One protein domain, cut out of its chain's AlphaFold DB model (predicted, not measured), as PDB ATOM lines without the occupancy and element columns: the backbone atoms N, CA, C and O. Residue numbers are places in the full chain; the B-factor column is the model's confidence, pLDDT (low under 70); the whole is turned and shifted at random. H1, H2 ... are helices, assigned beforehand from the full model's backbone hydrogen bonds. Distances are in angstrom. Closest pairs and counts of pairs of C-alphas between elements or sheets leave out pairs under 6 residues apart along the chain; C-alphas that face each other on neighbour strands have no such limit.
ATOM      1  N   LEU A 288     228.326 139.125 155.972       94.44
ATOM      2  CA  LEU A 288     227.562 139.074 154.720       94.44
ATOM      3  C   LEU A 288     226.869 137.718 154.539       94.44
ATOM      4  O   LEU A 288     225.676 137.678 154.250       94.44
ATOM      5  N   GLY A 289     227.599 136.617 154.747       91.50
ATOM      6  CA  GLY A 289     227.029 135.271 154.661       91.50
ATOM      7  C   GLY A 289     225.918 135.052 155.686       91.50
ATOM      8  O   GLY A 289     224.815 134.657 155.329       91.50
ATOM      9  N   ALA A 290     226.173 135.385 156.949       93.25
ATOM     10  CA  ALA A 290     225.229 135.118 158.026       93.25
ATOM     11  C   ALA A 290     223.972 135.993 157.987       93.25
ATOM     12  O   ALA A 290     222.889 135.505 158.297       93.25
ATOM     13  N   VAL A 291     224.086 137.259 157.577       94.50
ATOM     14  CA  VAL A 291     222.917 138.120 157.348       94.50
ATOM     15  C   VAL A 291     222.121 137.624 156.141       94.50
ATOM     16  O   VAL A 291     220.900 137.522 156.227       94.50
ATOM     17  N   SER A 292     222.785 137.214 155.054       92.12
ATOM     18  CA  SER A 292     222.102 136.588 153.913       92.12
ATOM     19  C   SER A 292     221.332 135.327 154.330       92.12
ATOM     20  O   SER A 292     220.177 135.147 153.936       92.12
ATOM     21  N   ASP A 293     221.939 134.462 155.143       90.44
ATOM     22  CA  ASP A 293     221.301 133.239 155.640       90.44
ATOM     23  C   ASP A 293     220.145 133.558 156.603       90.44
ATOM     24  O   ASP A 293     219.077 132.952 156.488       90.44
ATOM     25  N   HIS A 294     220.312 134.548 157.493       91.69
ATOM     26  CA  HIS A 294     219.260 135.051 158.387       91.69
ATOM     27  C   HIS A 294     218.016 135.478 157.595       91.69
ATOM     28  O   HIS A 294     216.896 135.160 157.989       91.69
ATOM     29  N   MET A 295     218.210 136.151 156.457       87.44
ATOM     30  CA  MET A 295     217.127 136.680 155.624       87.44
ATOM     31  C   MET A 295     216.457 135.628 154.724       87.44
ATOM     32  O   MET A 295     215.347 135.861 154.246       87.44
ATOM     33  N   THR A 296     217.103 134.486 154.453       85.06
ATOM     34  CA  THR A 296     216.644 133.537 153.418       85.06
ATOM     35  C   THR A 296     216.373 132.128 153.937       85.06
ATOM     36  O   THR A 296     215.229 131.670 153.924       85.06
ATOM     37  N   THR A 297     217.414 131.400 154.339       78.00
ATOM     38  CA  THR A 297     217.351 129.955 154.606       78.00
ATOM     39  C   THR A 297     217.312 129.603 156.091       78.00
ATOM     40  O   THR A 297     216.978 128.466 156.432       78.00
ATOM     41  N   GLY A 298     217.649 130.550 156.972       75.19
ATOM     42  CA  GLY A 298     218.007 130.290 158.367       75.19
ATOM     43  C   GLY A 298     219.349 129.542 158.497       75.19
ATOM     44  O   GLY A 298     219.878 129.048 157.496       75.19
ATOM     45  N   PRO A 299     219.906 129.414 159.719       80.12
ATOM     46  CA  PRO A 299     219.328 129.785 161.016       80.12
ATOM     47  C   PRO A 299     219.368 131.294 161.307       80.12
ATOM     48  O   PRO A 299     220.238 132.008 160.823       80.12
ATOM     49  N   LEU A 300     218.433 131.768 162.135       90.56
ATOM     50  CA  LEU A 300     218.412 133.159 162.590       90.56
ATOM     51  C   LEU A 300     219.578 133.429 163.548       90.56
ATOM     52  O   LEU A 300     219.816 132.668 164.489       90.56
ATOM     53  N   LEU A 301     220.265 134.545 163.322       93.38
ATOM     54  CA  LEU A 301     221.190 135.144 164.282       93.38
ATOM     55  C   LEU A 301     220.463 135.517 165.584       93.38
ATOM     56  O   LEU A 301     219.305 135.936 165.568       93.38
ATOM     57  N   ASN A 302     221.147 135.362 166.720       93.81
ATOM     58  CA  ASN A 302     220.671 135.931 167.983       93.81
ATOM     59  C   ASN A 302     220.926 137.449 168.008       93.81
ATOM     60  O   ASN A 302     221.693 137.966 167.205       93.81
ATOM     61  N   GLN A 303     220.332 138.153 168.971       91.88
ATOM     62  CA  GLN A 303     220.398 139.615 169.043       91.88
ATOM     63  C   GLN A 303     221.829 140.184 169.091       91.88
ATOM     64  O   GLN A 303     222.105 141.178 168.427       91.88
ATOM     65  N   ALA A 304     222.739 139.567 169.852       93.44
ATOM     66  CA  ALA A 304     224.117 140.050 169.968       93.44
ATOM     67  C   ALA A 304     224.880 139.877 168.647       93.44
ATOM     68  O   ALA A 304     225.546 140.798 168.182       93.44
ATOM     69  N   ASP A 305     224.727 138.717 168.011       95.56
ATOM     70  CA  ASP A 305     225.363 138.425 166.728       95.56
ATOM     71  C   ASP A 305     224.778 139.264 165.586       95.56
ATOM     72  O   ASP A 305     225.530 139.744 164.738       95.56
ATOM     73  N   SER A 306     223.460 139.496 165.586       95.81
ATOM     74  CA  SER A 306     222.800 140.400 164.640       95.81
ATOM     75  C   SER A 306     223.342 141.821 164.763       95.81
ATOM     76  O   SER A 306     223.676 142.416 163.744       95.81
ATOM     77  N   ALA A 307     223.506 142.341 165.985       95.62
ATOM     78  CA  ALA A 307     224.042 143.684 166.204       95.62
ATOM     79  C   ALA A 307     225.476 143.831 165.663       95.62
ATOM     80  O   ALA A 307     225.776 144.793 164.952       95.62
ATOM     81  N   ILE A 308     226.347 142.851 165.930       97.00
ATOM     82  CA  ILE A 308     227.730 142.851 165.436       97.00
ATOM     83  C   ILE A 308     227.759 142.736 163.904       97.00
ATOM     84  O   ILE A 308     228.427 143.525 163.231       97.00
ATOM     85  N   ALA A 309     227.027 141.773 163.332       97.25
ATOM     86  CA  ALA A 309     226.998 141.553 161.888       97.25
ATOM     87  C   ALA A 309     226.423 142.770 161.142       97.25
ATOM     88  O   ALA A 309     227.019 143.228 160.161       97.25
ATOM     89  N   ALA A 310     225.321 143.334 161.647       96.81
ATOM     90  CA  ALA A 310     224.689 144.530 161.109       96.81
ATOM     91  C   ALA A 310     225.617 145.743 161.175       96.81
ATOM     92  O   ALA A 310     225.821 146.416 160.163       96.81
ATOM     93  N   GLY A 311     226.251 145.986 162.325       96.44
ATOM     94  CA  GLY A 311     227.221 147.065 162.493       96.44
ATOM     95  C   GLY A 311     228.414 146.937 161.541       96.44
ATOM     96  O   GLY A 311     228.841 147.923 160.939       96.44
ATOM     97  N   THR A 312     228.937 145.723 161.347       97.19
ATOM     98  CA  THR A 312     230.047 145.453 160.420       97.19
ATOM     99  C   THR A 312     229.677 145.783 158.971       97.19
ATOM    100  O   THR A 312     230.419 146.502 158.296       97.19
ATOM    101  N   ILE A 313     228.515 145.323 158.493       97.44
ATOM    102  CA  ILE A 313     228.055 145.610 157.125       97.44
ATOM    103  C   ILE A 313     227.705 147.096 156.975       97.44
ATOM    104  O   ILE A 313     228.117 147.713 155.996       97.44
ATOM    105  N   SER A 314     227.020 147.698 157.949       96.12
ATOM    106  CA  SER A 314     226.627 149.116 157.950       96.12
ATOM    107  C   SER A 314     227.833 150.060 157.826       96.12
ATOM    108  O   SER A 314     227.810 151.028 157.055       96.12
ATOM    109  N   ARG A 315     228.943 149.749 158.511       94.94
ATOM    110  CA  ARG A 315     230.206 150.498 158.379       94.94
ATOM    111  C   ARG A 315     230.793 150.377 156.973       94.94
ATOM    112  O   ARG A 315     231.236 151.385 156.426       94.94
ATOM    113  N   ALA A 316     230.762 149.190 156.368       95.50
ATOM    114  CA  ALA A 316     231.205 148.995 154.987       95.50
ATOM    115  C   ALA A 316     230.297 149.735 153.984       95.50
ATOM    116  O   ALA A 316     230.798 150.484 153.152       95.50
ATOM    117  N   VAL A 317     228.972 149.631 154.132       95.50
ATOM    118  CA  VAL A 317     227.956 150.370 153.354       95.50
ATOM    119  C   VAL A 317     228.192 151.883 153.407       95.50
ATOM    120  O   VAL A 317     228.039 152.581 152.408       95.50
ATOM    121  N   SER A 318     228.588 152.402 154.569       92.12
ATOM    122  CA  SER A 318     228.804 153.836 154.767       92.12
ATOM    123  C   SER A 318     230.093 154.367 154.135       92.12
ATOM    124  O   SER A 318     230.200 155.579 153.971       92.12
ATOM    125  N   ASN A 319     231.045 153.493 153.794       92.25
ATOM    126  CA  ASN A 319     232.388 153.876 153.346       92.25
ATOM    127  C   ASN A 319     232.750 153.386 151.939       92.25
ATOM    128  O   ASN A 319     233.670 153.934 151.339       92.25
ATOM    129  N   LEU A 320     232.076 152.359 151.416       93.31
ATOM    130  CA  LEU A 320     232.432 151.745 150.140       93.31
ATOM    131  C   LEU A 320     231.598 152.284 148.974       93.31
ATOM    132  O   LEU A 320     230.371 152.156 149.003       93.31
ATOM    133  N   PRO A 321     232.232 152.791 147.902       92.44
ATOM    134  CA  PRO A 321     231.536 153.145 146.672       92.44
ATOM    135  C   PRO A 321     231.078 151.899 145.903       92.44
ATOM    136  O   PRO A 321     231.527 150.776 146.155       92.44
ATOM    137  N   PHE A 322     230.137 152.082 144.971       92.06
ATOM    138  CA  PHE A 322     229.449 150.972 144.296       92.06
ATOM    139  C   PHE A 322     230.326 150.098 143.403       92.06
ATOM    140  O   PHE A 322     229.955 148.963 143.107       92.06
ATOM    141  N   ASP A 323     231.493 150.582 143.005       92.25
ATOM    142  CA  ASP A 323     232.456 149.846 142.194       92.25
ATOM    143  C   ASP A 323     233.258 148.801 143.007       92.25
ATOM    144  O   ASP A 323     233.998 147.995 142.434       92.25
ATOM    145  N   PHE A 324     233.058 148.715 144.330       92.44
ATOM    146  CA  PHE A 324     233.468 147.571 145.157       92.44
ATOM    147  C   PHE A 324     232.499 146.395 144.965       92.44
ATOM    148  O   PHE A 324     231.780 145.968 145.873       92.44
ATOM    149  N   LEU A 325     232.492 145.850 143.744       91.50
ATOM    150  CA  LEU A 325     231.495 144.884 143.271       91.50
ATOM    151  C   LEU A 325     231.387 143.625 144.143       91.50
ATOM    152  O   LEU A 325     230.282 143.127 144.344       91.50
ATOM    153  N   ASN A 326     232.496 143.131 144.701       87.06
ATOM    154  CA  ASN A 326     232.497 141.947 145.575       87.06
ATOM    155  C   ASN A 326     231.621 142.127 146.824       87.06
ATOM    156  O   ASN A 326     231.031 141.163 147.314       87.06
ATOM    157  N   PHE A 327     231.534 143.359 147.324       93.12
ATOM    158  CA  PHE A 327     230.696 143.732 148.453       93.12
ATOM    159  C   PHE A 327     229.275 144.058 147.984       93.12
ATOM    160  O   PHE A 327     228.313 143.395 148.380       93.12
ATOM    161  N   TRP A 328     229.138 145.022 147.070       93.31
ATOM    162  CA  TRP A 328     227.830 145.551 146.683       93.31
ATOM    163  C   TRP A 328     226.946 144.562 145.926       93.31
ATOM    164  O   TRP A 328     225.729 144.651 146.041       93.31
ATOM    165  N   THR A 329     227.515 143.581 145.219       91.81
ATOM    166  CA  THR A 329     226.718 142.515 144.583       91.81
ATOM    167  C   THR A 329     225.933 141.715 145.625       91.81
ATOM    168  O   THR A 329     224.757 141.425 145.419       91.81
ATOM    169  N   GLN A 330     226.554 141.394 146.765       91.00
ATOM    170  CA  GLN A 330     225.908 140.638 147.842       91.00
ATOM    171  C   GLN A 330     224.896 141.506 148.595       91.00
ATOM    172  O   GLN A 330     223.756 141.101 148.797       91.00
ATOM    173  N   VAL A 331     225.285 142.735 148.935       92.94
ATOM    174  CA  VAL A 331     224.432 143.679 149.674       92.94
ATOM    175  C   VAL A 331     223.184 144.076 148.877       92.94
ATOM    176  O   VAL A 331     222.081 144.115 149.418       92.94
ATOM    177  N   ARG A 332     223.313 144.310 147.565       90.88
ATOM    178  CA  ARG A 332     222.155 144.581 146.698       90.88
ATOM    179  C   ARG A 332     221.242 143.367 146.572       90.88
ATOM    180  O   ARG A 332     220.028 143.539 146.512       90.88
ATOM    181  N   ALA A 333     221.793 142.152 146.562       89.00
ATOM    182  CA  ALA A 333     220.979 140.940 146.563       89.00
ATOM    183  C   ALA A 333     220.104 140.846 147.826       89.00
ATOM    184  O   ALA A 333     218.926 140.525 147.695       89.00
ATOM    185  N   MET A 334     220.636 141.211 149.000       88.12
ATOM    186  CA  MET A 334     219.866 141.274 150.254       88.12
ATOM    187  C   MET A 334     218.682 142.243 150.137       88.12
ATOM    188  O   MET A 334     217.545 141.858 150.399       88.12
ATOM    189  N   SER A 335     218.922 143.471 149.661       88.12
ATOM    190  CA  SER A 335     217.856 144.470 149.473       88.12
ATOM    191  C   SER A 335     216.811 144.043 148.436       88.12
ATOM    192  O   SER A 335     215.624 144.309 148.601       88.12
ATOM    193  N   ASN A 336     217.231 143.395 147.347       88.25
ATOM    194  CA  ASN A 336     216.313 142.929 146.306       88.25
ATOM    195  C   ASN A 336     215.421 141.778 146.789       88.25
ATOM    196  O   ASN A 336     214.302 141.631 146.304       88.25
ATOM    197  N   GLN A 337     215.913 140.952 147.714       85.25
ATOM    198  CA  GLN A 337     215.163 139.827 148.272       85.25
ATOM    199  C   GLN A 337     214.062 140.280 149.234       85.25
ATOM    200  O   GLN A 337     212.974 139.707 149.203       85.25
ATOM    201  N   THR A 338     214.316 141.302 150.058       86.38
ATOM    202  CA  THR A 338     213.310 141.854 150.984       86.38
ATOM    203  C   THR A 338     212.355 142.837 150.324       86.38
ATOM    204  O   THR A 338     211.224 142.990 150.782       86.38
ATOM    205  N   GLY A 339     212.781 143.480 149.234       90.38
ATOM    206  CA  GLY A 339     212.060 144.605 148.652       90.38
ATOM    207  C   GLY A 339     212.170 145.861 149.521       90.38
ATOM    208  O   GLY A 339     212.764 145.853 150.598       90.38
ATOM    209  N   TRP A 340     211.607 146.969 149.039       93.31
ATOM    210  CA  TRP A 340     211.650 148.250 149.746       93.31
ATOM    211  C   TRP A 340     210.871 148.201 151.063       93.31
ATOM    212  O   TRP A 340     209.687 147.852 151.069       93.31
ATOM    213  N   ILE A 341     211.516 148.614 152.157       95.69
ATOM    214  CA  ILE A 341     210.833 148.889 153.422       95.69
ATOM    215  C   ILE A 341     209.930 150.095 153.179       95.69
ATOM    216  O   ILE A 341     210.401 151.142 152.756       95.69
ATOM    217  N   GLN A 342     208.627 149.951 153.409       96.19
ATOM    218  CA  GLN A 342     207.671 151.033 153.179       96.19
ATOM    219  C   GLN A 342     207.378 151.745 154.492       96.19
ATOM    220  O   GLN A 342     206.784 151.154 155.388       96.19
ATOM    221  N   ILE A 343     207.758 153.014 154.595       97.56
ATOM    222  CA  ILE A 343     207.494 153.841 155.776       97.56
ATOM    223  C   ILE A 343     206.518 154.957 155.411       97.56
ATOM    224  O   ILE A 343     206.739 155.671 154.430       97.56
ATOM    225  N   SER A 344     205.464 155.124 156.208       96.06
ATOM    226  CA  SER A 344     204.532 156.251 156.115       96.06
ATOM    227  C   SER A 344     203.895 156.574 157.469       96.06
ATOM    228  O   SER A 344     204.046 155.824 158.433       96.06
ATOM    229  N   ALA A 345     203.150 157.678 157.566       92.38
ATOM    230  CA  ALA A 345     202.484 158.071 158.813       92.38
ATOM    231  C   ALA A 345     201.457 157.037 159.309       92.38
ATOM    232  O   ALA A 345     201.179 156.961 160.503       92.38
ATOM    233  N   SER A 346     200.897 156.229 158.403       93.50
ATOM    234  CA  SER A 346     200.003 155.110 158.729       93.50
ATOM    235  C   SER A 346     200.709 153.755 158.834       93.50
ATOM    236  O   SER A 346     200.084 152.792 159.273       93.50
ATOM    237  N   ASN A 347     201.979 153.668 158.429       96.50
ATOM    238  CA  ASN A 347     202.807 152.467 158.497       96.50
ATOM    239  C   ASN A 347     204.201 152.835 159.020       96.50
ATOM    240  O   ASN A 347     205.160 152.967 158.256       96.50
ATOM    241  N   THR A 348     204.280 153.094 160.324       97.31
ATOM    242  CA  THR A 348     205.502 153.588 160.964       97.31
ATOM    243  C   THR A 348     206.540 152.485 161.150       97.31
ATOM    244  O   THR A 348     206.184 151.333 161.386       97.31
ATOM    245  N   TYR A 349     207.817 152.859 161.138       98.00
ATOM    246  CA  TYR A 349     208.956 151.971 161.390       98.00
ATOM    247  C   TYR A 349     209.626 152.315 162.728       98.00
ATOM    248  O   TYR A 349     209.791 153.496 163.025       98.00
ATOM    249  N   THR A 350     210.042 151.329 163.522       97.88
ATOM    250  CA  THR A 350     210.721 151.562 164.810       97.88
ATOM    251  C   THR A 350     212.188 151.149 164.719       97.88
ATOM    252  O   THR A 350     212.492 149.978 164.523       97.88
ATOM    253  N   LEU A 351     213.097 152.113 164.879       95.94
ATOM    254  CA  LEU A 351     214.540 151.877 164.922       95.94
ATOM    255  C   LEU A 351     214.922 151.136 166.209       95.94
ATOM    256  O   LEU A 351     214.466 151.493 167.298       95.94
ATOM    257  N   GLY A 352     215.793 150.137 166.085       93.00
ATOM    258  CA  GLY A 352     216.277 149.311 167.188       93.00
ATOM    259  C   GLY A 352     215.392 148.111 167.542       93.00
ATOM    260  O   GLY A 352     215.820 147.294 168.360       93.00
ATOM    261  N   ASP A 353     214.206 147.972 166.935       93.50
ATOM    262  CA  ASP A 353     213.352 146.789 167.126       93.50
ATOM    263  C   ASP A 353     213.987 145.543 166.480       93.50
ATOM    264  O   ASP A 353     214.036 144.482 167.109       93.50
ATOM    265  N   ASP A 354     214.536 145.681 165.267       93.12
ATOM    266  CA  ASP A 354     215.342 144.653 164.600       93.12
ATOM    267  C   ASP A 354     216.563 145.276 163.901       93.12
ATOM    268  O   ASP A 354     216.463 146.022 162.929       93.12
ATOM    269  N   THR A 355     217.754 144.926 164.387       94.19
ATOM    270  CA  THR A 355     219.033 145.426 163.859       94.19
ATOM    271  C   THR A 355     219.306 145.038 162.403       94.19
ATOM    272  O   THR A 355     220.074 145.721 161.723       94.19
ATOM    273  N   ILE A 356     218.730 143.932 161.917       94.50
ATOM    274  CA  ILE A 356     218.884 143.495 160.527       94.50
ATOM    275  C   ILE A 356     217.973 144.326 159.623       94.50
ATOM    276  O   ILE A 356     218.429 144.767 158.567       94.50
ATOM    277  N   ASP A 357     216.745 144.623 160.050       94.00
ATOM    278  CA  ASP A 357     215.867 145.541 159.318       94.00
ATOM    279  C   ASP A 357     216.461 146.959 159.284       94.00
ATOM    280  O   ASP A 357     216.468 147.596 158.227       94.00
ATOM    281  N   ASP A 358     217.076 147.418 160.383       95.81
ATOM    282  CA  ASP A 358     217.769 148.714 160.436       95.81
ATOM    283  C   ASP A 358     218.944 148.767 159.445       95.81
ATOM    284  O   ASP A 358     219.167 149.776 158.762       95.81
ATOM    285  N   LEU A 359     219.691 147.661 159.321       96.06
ATOM    286  CA  LEU A 359     220.730 147.512 158.305       96.06
ATOM    287  C   LEU A 359     220.132 147.580 156.893       96.06
ATOM    288  O   LEU A 359     220.682 148.280 156.040       96.06
ATOM    289  N   VAL A 360     219.038 146.862 156.625       95.44
ATOM    290  CA  VAL A 360     218.374 146.867 155.312       95.44
ATOM    291  C   VAL A 360     217.886 148.273 154.965       95.44
ATOM    292  O   VAL A 360     218.105 148.723 153.840       95.44
ATOM    293  N   LEU A 361     217.320 149.009 155.925       96.38
ATOM    294  CA  LEU A 361     216.911 150.402 155.747       96.38
ATOM    295  C   LEU A 361     218.104 151.304 155.381       96.38
ATOM    296  O   LEU A 361     217.997 152.126 154.470       96.38
ATOM    297  N   ASN A 362     219.258 151.123 156.035       96.19
ATOM    298  CA  ASN A 362     220.488 151.854 155.713       96.19
ATOM    299  C   ASN A 362     221.007 151.509 154.306       96.19
ATOM    300  O   ASN A 362     221.297 152.406 153.513       96.19
ATOM    301  N   ILE A 363     221.058 150.218 153.955       95.81
ATOM    302  CA  ILE A 363     221.433 149.754 152.610       95.81
ATOM    303  C   ILE A 363     220.548 150.423 151.554       95.81
ATOM    304  O   ILE A 363     221.058 150.971 150.575       95.81
ATOM    305  N   GLN A 364     219.232 150.398 151.763       94.75
ATOM    306  CA  GLN A 364     218.244 150.983 150.864       94.75
ATOM    307  C   GLN A 364     218.440 152.491 150.702       94.75
ATOM    308  O   GLN A 364     218.489 152.975 149.570       94.75
ATOM    309  N   GLU A 365     218.636 153.230 151.799       94.81
ATOM    310  CA  GLU A 365     218.964 154.661 151.744       94.81
ATOM    311  C   GLU A 365     220.229 154.913 150.915       94.81
ATOM    312  O   GLU A 365     220.240 155.770 150.029       94.81
ATOM    313  N   LYS A 366     221.294 154.145 151.152       94.00
ATOM    314  CA  LYS A 366     222.575 154.323 150.456       94.00
ATOM    315  C   LYS A 366     222.475 154.022 148.968       94.00
ATOM    316  O   LYS A 366     223.052 154.758 148.170       94.00
ATOM    317  N   ILE A 367     221.706 153.002 148.589       92.75
ATOM    318  CA  ILE A 367     221.372 152.709 147.191       92.75
ATOM    319  C   ILE A 367     220.662 153.911 146.554       92.75
ATOM    320  O   ILE A 367     221.135 154.427 145.544       92.75
ATOM    321  N   MET A 368     219.590 154.418 147.169       91.81
ATOM    322  CA  MET A 368     218.811 155.536 146.616       91.81
ATOM    323  C   MET A 368     219.614 156.841 146.491       91.81
ATOM    324  O   MET A 368     219.419 157.602 145.540       91.81
ATOM    325  N   LEU A 369     220.523 157.109 147.434       92.19
ATOM    326  CA  LEU A 369     221.328 158.334 147.446       92.19
ATOM    327  C   LEU A 369     222.569 158.274 146.548       92.19
ATOM    328  O   LEU A 369     223.084 159.329 146.182       92.19
ATOM    329  N   GLY A 370     223.064 157.082 146.208       90.88
ATOM    330  CA  GLY A 370     224.296 156.945 145.431       90.88
ATOM    331  C   GLY A 370     224.106 156.533 143.967       90.88
ATOM    332  O   GLY A 370     225.028 156.715 143.178       90.88
ATOM    333  N   LEU A 371     222.976 155.917 143.599       91.94
ATOM    334  CA  LEU A 371     222.776 155.374 142.247       91.94
ATOM    335  C   LEU A 371     222.789 156.465 141.167       91.94
ATOM    336  O   LEU A 371     222.228 157.532 141.413       91.94
TER     337      LEU A 371
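AT A GLANCE: This is residues 288 to 371 of the 894 residues of the protein "Peptidase M60 domain-containing protein" of Candidatus Poseidoniales archaeon (UniProt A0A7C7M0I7). Look first at H2, the longest helix: it lies side by side with H4, and a second pair, H1 and H3, is laid crosswise over them, making two layers of two helices. From the long link between H3 and H4, residues 343 to 348 stick out as a free loop. The printed part has 84 residues with four named helices, H1 to H4 in chain order, and no named strand; the class is all helix. It is compact, with a radius of gyration of the C-alphas of 12.6 A, and spans 36 by 30 by 21 A.

IN THESE COORDINATES: Find C-alpha 303 at (220.398, 139.615, 169.043); from there H2 runs 24.4 A to residue 319. H4, residues 355 to 370, is 22.4 A long and ends at C-alpha 370, (224.296, 156.945, 145.431). H3 covers residues 325 to 338, 20.0 A. H1, residues 288 to 296, begins at (227.562, 139.074, 154.720) and measures 12.3 A.

HOW THE PARTS SIT: H2 and H4 touch, closest at the C-alphas of Ala 310 and Leu 359, 5.7 A, at a shallow tilt of 11 degrees, the same way. With residues 306 to 313 alone, H2 touches H1 at a steep tilt of 62 degrees; the closest C-alphas, Leu 288 and Ile 313, are 7.0 A apart. H1 and H3 touch at Ser 292 and Met 334, C-alphas 6.4 A apart, at a shallow tilt of 17 degrees, the same way. Residues 331 to 335 of H3 touch residues 360 to 364 of H4 at a steep 65 degrees, with C-alphas 335 and 360 closest, 6.3 A. H2 and H3 are near each other. Every O i to N i+4 pair is within hydrogen-bond range in H1, H2 and H4; in H3, 9 of 10.

THE WHOLE: Look to Asn 326 and Ser 346 for the two C-alphas farthest apart, 37.4 A. H2 to H3 is a tight link, H1 to H2 short, and H3 to H4 long, 16 residues. The printed part has no cut, and no printed residue is under 70 in pLDDT.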